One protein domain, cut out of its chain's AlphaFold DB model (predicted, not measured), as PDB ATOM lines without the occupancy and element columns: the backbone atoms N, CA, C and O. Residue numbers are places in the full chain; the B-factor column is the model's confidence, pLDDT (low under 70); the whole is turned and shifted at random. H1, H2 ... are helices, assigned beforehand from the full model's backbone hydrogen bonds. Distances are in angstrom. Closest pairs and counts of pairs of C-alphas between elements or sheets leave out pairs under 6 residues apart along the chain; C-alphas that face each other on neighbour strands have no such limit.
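AT A GLANCE: This is residues 59 to 120 of the 126 residues of an uncharacterized protein of Lysinibacillus sp. SDF0037 (UniProt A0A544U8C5). Three short helices make a small, loose cluster with their centres in a triangle: the longest, H3, meets H2 at nearly a right angle, and H1 is near H2 but apart from H3. A long unnamed stretch, residues 59 to 76, leads into it, and residues 59 to 64 stick out. The printed part has 62 residues with three named helices, H1, H2, H3 in chain order, and no named strand; it is all helix, though under half of the residues are in named elements. It is only just compact, close to loose, with a radius of gyration of the C-alphas of 12.5 A and spans of 37 by 29 by 19 A.

IN THESE COORDINATES: H3, residues 101 to 110, is 14.3 A long and ends at C-alpha 110 (83.373, 12.220, 31.928). H2 is residues 90 to 96. H1, residues 77 to 85, is 12.4 A long and begins at C-alpha 77 (73.402, 10.562, 28.441).

HOW THE PARTS SIT: H3 touches H2, the closest C-alphas, of Ala 94 and Pro 101, being 5.2 A apart; at 72 degrees they are only just about perpendicular. H1 and H2 are close but not clearly touching, the closest C-alphas, of Phe 83 and Ile 93, being 7.1 A apart. H1 and H3 are apart. In H1, H2 and H3 every O i to N i+4 pair is within hydrogen-bond range.

THE WHOLE: The C-alphas of Phe 59 and Ala 86 are farthest apart, 38.0 A. The printed part has no cut, and both links are tight. pLDDT is under 70 at residues 59 to 72 and 114 to 120.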
ATOM      1  N   PHE A  59     100.483  18.808  35.632       40.66
ATOM      2  CA  PHE A  59     100.965  18.095  34.466       40.66
ATOM      3  C   PHE A  59     100.145  16.808  34.503       40.66
ATOM      4  O   PHE A  59     100.267  16.008  35.425       40.66
ATOM      5  N   ILE A  60      99.112  16.780  33.667       41.53
ATOM      6  CA  ILE A  60      98.359  15.573  33.395       41.53
ATOM      7  C   ILE A  60      99.259  14.896  32.378       41.53
ATOM      8  O   ILE A  60      99.318  15.356  31.236       41.53
ATOM      9  N   ASP A  61     100.018  13.894  32.816       37.84
ATOM     10  CA  ASP A  61     100.486  12.877  31.886       37.84
ATOM     11  C   ASP A  61      99.244  12.403  31.130       37.84
ATOM     12  O   ASP A  61      98.202  12.142  31.742       37.84
ATOM     13  N   LEU A  62      99.300  12.438  29.796       49.69
ATOM     14  CA  LEU A  62      98.136  12.233  28.927       49.69
ATOM     15  C   LEU A  62      97.416  10.894  29.181       49.69
ATOM     16  O   LEU A  62      96.251  10.771  28.808       49.69
ATOM     17  N   ASP A  63      98.063   9.960  29.881       43.00
ATOM     18  CA  ASP A  63      97.548   8.636  30.221       43.00
ATOM     19  C   ASP A  63      96.792   8.552  31.566       43.00
ATOM     20  O   ASP A  63      96.052   7.598  31.786       43.00
ATOM     21  N   ASP A  64      96.866   9.565  32.439       38.97
ATOM     22  CA  ASP A  64      96.254   9.543  33.786       38.97
ATOM     23  C   ASP A  64      94.955  10.366  33.886       38.97
ATOM     24  O   ASP A  64      94.616  10.985  34.908       38.97
ATOM     25  N   PHE A  65      94.168  10.386  32.807       43.50
ATOM     26  CA  PHE A  65      92.833  10.979  32.825       43.50
ATOM     27  C   PHE A  65      91.850  10.081  33.589       43.50
ATOM     28  O   PHE A  65      90.995   9.425  33.002       43.50
ATOM     29  N   VAL A  66      91.926  10.072  34.921       41.47
ATOM     30  CA  VAL A  66      90.872   9.475  35.751       41.47
ATOM     31  C   VAL A  66      89.674  10.431  35.749       41.47
ATOM     32  O   VAL A  66      89.781  11.546  36.281       41.47
ATOM     33  N   PRO A  67      88.514  10.048  35.180       44.62
ATOM     34  CA  PRO A  67      87.329  10.885  35.216       44.62
ATOM     35  C   PRO A  67      86.923  11.072  36.675       44.62
ATOM     36  O   PRO A  67      86.562  10.118  37.364       44.62
ATOM     37  N   VAL A  68      86.969  12.313  37.164       47.50
ATOM     38  CA  VAL A  68      86.398  12.647  38.469       47.50
ATOM     39  C   VAL A  68      84.896  12.387  38.361       47.50
ATOM     40  O   VAL A  68      84.164  13.189  37.776       47.50
ATOM     41  N   LYS A  69      84.434  11.245  38.888       46.91
ATOM     42  CA  LYS A  69      83.009  10.934  39.055       46.91
ATOM     43  C   LYS A  69      82.416  11.955  40.028       46.91
ATOM     44  O   LYS A  69      82.340  11.721  41.229       46.91
ATOM     45  N   ASN A  70      81.999  13.109  39.511       51.19
ATOM     46  CA  ASN A  70      81.153  14.038  40.246       51.19
ATOM     47  C   ASN A  70      79.759  13.413  40.354       51.19
ATOM     48  O   ASN A  70      78.902  13.585  39.492       51.19
ATOM     49  N   SER A  71      79.559  12.677  41.441       53.84
ATOM     50  CA  SER A  71      78.379  11.887  41.808       53.84
ATOM     51  C   SER A  71      77.103  12.694  42.097       53.84
ATOM     52  O   SER A  71      76.153  12.147  42.643       53.84
ATOM     53  N   LYS A  72      77.042  13.985  41.740       61.66
ATOM     54  CA  LYS A  72      75.894  14.859  42.055       61.66
ATOM     55  C   LYS A  72      75.013  15.238  40.866       61.66
ATOM     56  O   LYS A  72      73.986  15.869  41.074       61.66
ATOM     57  N   VAL A  73      75.380  14.878  39.636       71.12
ATOM     58  CA  VAL A  73      74.525  15.173  38.477       71.12
ATOM     59  C   VAL A  73      73.612  13.982  38.219       71.12
ATOM     60  O   VAL A  73      74.064  12.964  37.702       71.12
ATOM     61  N   GLN A  74      72.326  14.116  38.546       79.44
ATOM     62  CA  GLN A  74      71.285  13.162  38.145       79.44
ATOM     63  C   GLN A  74      70.910  13.377  36.667       79.44
ATOM     64  O   GLN A  74      69.770  13.671  36.330       79.44
ATOM     65  N   LEU A  75      71.902  13.301  35.778       83.88
ATOM     66  CA  LEU A  75      71.730  13.471  34.339       83.88
ATOM     67  C   LEU A  75      72.306  12.254  33.624       83.88
ATOM     68  O   LEU A  75      73.491  11.938  33.756       83.88
ATOM     69  N   THR A  76      71.460  11.578  32.854       87.62
ATOM     70  CA  THR A  76      71.868  10.483  31.968       87.62
ATOM     71  C   THR A  76      72.238  11.007  30.581       87.62
ATOM     72  O   THR A  76      71.787  12.072  30.152       87.62
ATOM     73  N   LYS A  77      73.034  10.232  29.831       86.81
ATOM     74  CA  LYS A  77      73.402  10.562  28.441       86.81
ATOM     75  C   LYS A  77      72.174  10.793  27.557       86.81
ATOM     76  O   LYS A  77      72.130  11.764  26.811       86.81
ATOM     77  N   GLN A  78      71.161   9.936  27.683       86.75
ATOM     78  CA  GLN A  78      69.931  10.031  26.898       86.75
ATOM     79  C   GLN A  78      69.136  11.303  27.216       86.75
ATOM     80  O   GLN A  78      68.668  11.969  26.298       86.75
ATOM     81  N   GLN A  79      69.015  11.675  28.494       87.62
ATOM     82  CA  GLN A  79      68.345  12.918  28.892       87.62
ATOM     83  C   GLN A  79      69.066  14.149  28.342       87.62
ATOM     84  O   GLN A  79      68.424  15.034  27.785       87.62
ATOM     85  N   TYR A  80      70.399  14.184  28.429       89.88
ATOM     86  CA  TYR A  80      71.181  15.280  27.861       89.88
ATOM     87  C   TYR A  80      70.970  15.414  26.349       89.88
ATOM     88  O   TYR A  80      70.716  16.514  25.867       89.88
ATOM     89  N   LEU A  81      71.018  14.305  25.601       87.88
ATOM     90  CA  LEU A  81      70.777  14.323  24.155       87.88
ATOM     91  C   LEU A  81      69.359  14.799  23.812       87.88
ATOM     92  O   LEU A  81      69.212  15.586  22.883       87.88
ATOM     93  N   LYS A  82      68.343  14.412  24.600       89.56
ATOM     94  CA  LYS A  82      66.969  14.923  24.449       89.56
ATOM     95  C   LYS A  82      66.879  16.435  24.658       89.56
ATOM     96  O   LYS A  82      66.203  17.120  23.896       89.56
ATOM     97  N   PHE A  83      67.578  16.976  25.656       88.44
ATOM     98  CA  PHE A  83      67.638  18.426  25.845       88.44
ATOM     99  C   PHE A  83      68.345  19.120  24.677       88.44
ATOM    100  O   PHE A  83      67.875  20.154  24.214       88.44
ATOM    101  N   LYS A  84      69.430  18.535  24.153       88.25
ATOM    102  CA  LYS A  84      70.128  19.077  22.979       88.25
ATOM    103  C   LYS A  84      69.278  19.040  21.711       88.25
ATOM    104  O   LYS A  84      69.333  20.002  20.960       88.25
ATOM    105  N   SER A  85      68.479  17.994  21.492       86.25
ATOM    106  CA  SER A  85      67.525  17.951  20.373       86.25
ATOM    107  C   SER A  85      66.370  18.944  20.518       86.25
ATOM    108  O   SER A  85      65.691  19.222  19.541       86.25
ATOM    109  N   ALA A  86      66.143  19.471  21.723       88.06
ATOM    110  CA  ALA A  86      65.176  20.531  22.004       88.06
ATOM    111  C   ALA A  86      65.830  21.929  22.043       88.06
ATOM    112  O   ALA A  86      65.325  22.822  22.721       88.06
ATOM    113  N   ASP A  87      66.993  22.091  21.399       87.94
ATOM    114  CA  ASP A  87      67.786  23.328  21.328       87.94
ATOM    115  C   ASP A  87      68.163  23.955  22.679       87.94
ATOM    116  O   ASP A  87      68.515  25.133  22.773       87.94
ATOM    117  N   LYS A  88      68.182  23.156  23.752       87.62
ATOM    118  CA  LYS A  88      68.616  23.644  25.061       87.62
ATOM    119  C   LYS A  88      70.122  23.867  25.099       87.62
ATOM    120  O   LYS A  88      70.947  23.040  24.679       87.62
ATOM    121  N   THR A  89      70.496  24.999  25.673       88.94
ATOM    122  CA  THR A  89      71.884  25.343  25.959       88.94
ATOM    123  C   THR A  89      72.371  24.617  27.207       88.94
ATOM    124  O   THR A  89      71.608  24.285  28.110       88.94
ATOM    125  N   ASP A  90      73.683  24.414  27.315       87.25
ATOM    126  CA  ASP A  90      74.271  23.773  28.497       87.25
ATOM    127  C   ASP A  90      74.004  24.564  29.786       87.25
ATOM    128  O   ASP A  90      74.017  23.985  30.870       87.25
ATOM    129  N   LYS A  91      73.769  25.879  29.669       88.44
ATOM    130  CA  LYS A  91      73.383  26.744  30.785       88.44
ATOM    131  C   LYS A  91      71.973  26.404  31.267       88.44
ATOM    132  O   LYS A  91      71.798  26.162  32.453       88.44
ATOM    133  N   GLU A  92      71.009  26.311  30.355       86.94
ATOM    134  CA  GLU A  92      69.640  25.908  30.696       86.94
ATOM    135  C   GLU A  92      69.593  24.477  31.232       86.94
ATOM    136  O   GLU A  92      68.884  24.202  32.191       86.94
ATOM    137  N   ILE A  93      70.379  23.558  30.664       90.19
ATOM    138  CA  ILE A  93      70.478  22.182  31.175       90.19
ATOM    139  C   ILE A  93      71.052  22.176  32.594       90.19
ATOM    140  O   ILE A  93      70.571  21.438  33.449       90.19
ATOM    141  N   ALA A  94      72.052  23.015  32.869       89.62
ATOM    142  CA  ALA A  94      72.604  23.157  34.210       89.62
ATOM    143  C   ALA A  94      71.554  23.679  35.204       89.62
ATOM    144  O   ALA A  94      71.417  23.111  36.285       89.62
ATOM    145  N   GLU A  95      70.779  24.695  34.812       88.38
ATOM    146  CA  GLU A  95      69.680  25.251  35.612       88.38
ATOM    147  C   GLU A  95      68.579  24.210  35.871       88.38
ATOM    148  O   GLU A  95      68.211  23.998  37.024       88.38
ATOM    149  N   MET A  96      68.132  23.479  34.843       85.81
ATOM    150  CA  MET A  96      67.139  22.400  34.973       85.81
ATOM    151  C   MET A  96      67.617  21.269  35.894       85.81
ATOM    152  O   MET A  96      66.818  20.661  36.603       85.81
ATOM    153  N   CYS A  97      68.919  20.984  35.897       85.44
ATOM    154  CA  CYS A  97      69.521  19.976  36.766       85.44
ATOM    155  C   CYS A  97      69.942  20.516  38.145       85.44
ATOM    156  O   CYS A  97      70.468  19.742  38.945       85.44
ATOM    157  N   GLY A  98      69.771  21.813  38.432       83.38
ATOM    158  CA  GLY A  98      70.186  22.431  39.696       83.38
ATOM    159  C   GLY A  98      71.702  22.414  39.935       83.38
ATOM    160  O   GLY A  98      72.161  22.382  41.077       83.38
ATOM    161  N   VAL A  99      72.503  22.393  38.866       85.94
ATOM    162  CA  VAL A  99      73.969  22.336  38.934       85.94
ATOM    163  C   VAL A  99      74.603  23.548  38.266       85.94
ATOM    164  O   VAL A  99      73.988  24.262  37.482       85.94
ATOM    165  N   SER A 100      75.887  23.786  38.540       84.56
ATOM    166  CA  SER A 100      76.623  24.837  37.834       84.56
ATOM    167  C   SER A 100      76.911  24.443  36.372       84.56
ATOM    168  O   SER A 100      77.136  23.260  36.089       84.56
ATOM    169  N   PRO A 101      77.045  25.402  35.437       84.31
ATOM    170  CA  PRO A 101      77.463  25.110  34.061       84.31
ATOM    171  C   PRO A 101      78.820  24.390  33.966       84.31
ATOM    172  O   PRO A 101      79.038  23.549  33.091       84.31
ATOM    173  N   GLY A 102      79.736  24.667  34.904       84.50
ATOM    174  CA  GLY A 102      81.013  23.954  35.015       84.50
ATOM    175  C   GLY A 102      80.836  22.470  35.347       84.50
ATOM    176  O   GLY A 102      81.593  21.627  34.861       84.50
ATOM    177  N   THR A 103      79.795  22.134  36.109       84.94
ATOM    178  CA  THR A 103      79.427  20.753  36.422       84.94
ATOM    179  C   THR A 103      78.956  20.006  35.173       84.94
ATOM    180  O   THR A 103      79.437  18.900  34.935       84.94
ATOM    181  N   ILE A 104      78.106  20.612  34.332       88.00
ATOM    182  CA  ILE A 104      77.693  20.021  33.044       88.00
ATOM    183  C   ILE A 104      78.895  19.849  32.112       88.00
ATOM    184  O   ILE A 104      79.057  18.795  31.502       88.00
ATOM    185  N   LYS A 105      79.798  20.835  32.048       84.75
ATOM    186  CA  LYS A 105      81.045  20.723  31.278       84.75
ATOM    187  C   LYS A 105      81.880  19.512  31.705       84.75
ATOM    188  O   LYS A 105      82.287  18.730  30.850       84.75
ATOM    189  N   ASN A 106      82.109  19.339  33.004       81.38
ATOM    190  CA  ASN A 106      82.861  18.198  33.528       81.38
ATOM    191  C   ASN A 106      82.119  16.873  33.308       81.38
ATOM    192  O   ASN A 106      82.745  15.878  32.953       81.38
ATOM    193  N   TRP A 107      80.792  16.866  33.463       87.25
ATOM    194  CA  TRP A 107      79.955  15.698  33.200       87.25
ATOM    195  C   TRP A 107      80.043  15.255  31.734       87.25
ATOM    196  O   TRP A 107      80.198  14.064  31.482       87.25
ATOM    197  N   LYS A 108      80.037  16.184  30.769       85.56
ATOM    198  CA  LYS A 108      80.222  15.865  29.341       85.56
ATOM    199  C   LYS A 108      81.570  15.212  29.068       85.56
ATOM    200  O   LYS A 108      81.616  14.199  28.379       85.56
ATOM    201  N   ILE A 109      82.638  15.756  29.657       82.12
ATOM    202  CA  ILE A 109      83.988  15.190  29.548       82.12
ATOM    203  C   ILE A 109      84.012  13.765  30.117       82.12
ATOM    204  O   ILE A 109      84.457  12.851  29.438       82.12
ATOM    205  N   ALA A 110      83.452  13.548  31.312       80.75
ATOM    206  CA  ALA A 110      83.373  12.220  31.928       80.75
ATOM    207  C   ALA A 110      82.502  11.220  31.139       80.75
ATOM    208  O   ALA A 110      82.649  10.012  31.297       80.75
ATOM    209  N   ASN A 111      81.589  11.715  30.300       81.75
ATOM    210  CA  ASN A 111      80.678  10.910  29.492       81.75
ATOM    211  C   ASN A 111      81.111  10.773  28.022       81.75
ATOM    212  O   ASN A 111      80.358  10.177  27.247       81.75
ATOM    213  N   ASN A 112      82.299  11.275  27.652       80.94
ATOM    214  CA  ASN A 112      82.826  11.324  26.281       80.94
ATOM    215  C   ASN A 112      81.903  12.050  25.285       80.94
ATOM    216  O   ASN A 112      81.853  11.726  24.102       80.94
ATOM    217  N   ILE A 113      81.168  13.054  25.762       80.75
ATOM    218  CA  ILE A 113      80.365  13.948  24.927       80.75
ATOM    219  C   ILE A 113      81.281  15.117  24.557       80.75
ATOM    220  O   ILE A 113      81.415  16.090  25.304       80.75
ATOM    221  N   VAL A 114      82.004  14.962  23.447       65.88
ATOM    222  CA  VAL A 114      83.020  15.911  22.978       65.88
ATOM    223  C   VAL A 114      82.385  17.285  22.758       65.88
ATOM    224  O   VAL A 114      81.459  17.440  21.971       65.88
ATOM    225  N   THR A 115      82.902  18.307  23.440       58.09
ATOM    226  CA  THR A 115      82.754  19.689  22.975       58.09
ATOM    227  C   THR A 115      84.041  20.097  22.313       58.09
ATOM    228  O   THR A 115      85.051  20.287  22.995       58.09
ATOM    229  N   GLU A 116      83.982  20.234  20.997       48.91
ATOM    230  CA  GLU A 116      85.007  20.874  20.195       48.91
ATOM    231  C   GLU A 116      85.377  22.206  20.864       48.91
ATOM    232  O   GLU A 116      84.532  23.080  21.097       48.91
ATOM    233  N   ARG A 117      86.627  22.323  21.324       47.53
ATOM    234  CA  ARG A 117      87.093  23.551  21.968       47.53
ATOM    235  C   ARG A 117      87.238  24.602  20.879       47.53
ATOM    236  O   ARG A 117      88.295  24.707  20.270       47.53
ATOM    237  N   VAL A 118      86.226  25.445  20.697       44.91
ATOM    238  CA  VAL A 118      86.444  26.731  20.029       44.91
ATOM    239  C   VAL A 118      87.308  27.563  20.974       44.91
ATOM    240  O   VAL A 118      86.821  28.169  21.931       44.91
ATOM    241  N   ILE A 119      88.624  27.535  20.759       39.44
ATOM    242  CA  ILE A 119      89.561  28.441  21.417       39.44
ATOM    243  C   ILE A 119      89.201  29.842  20.923       39.44
ATOM    244  O   ILE A 119      89.666  30.285  19.875       39.44
ATOM    245  N   ARG A 120      88.349  30.557  21.665       43.03
ATOM    246  CA  ARG A 120      88.157  31.992  21.453       43.03
ATOM    247  C   ARG A 120      89.452  32.680  21.874       43.03
ATOM    248  O   ARG A 120      89.650  32.972  23.052       43.03
TER     249      ARG A 120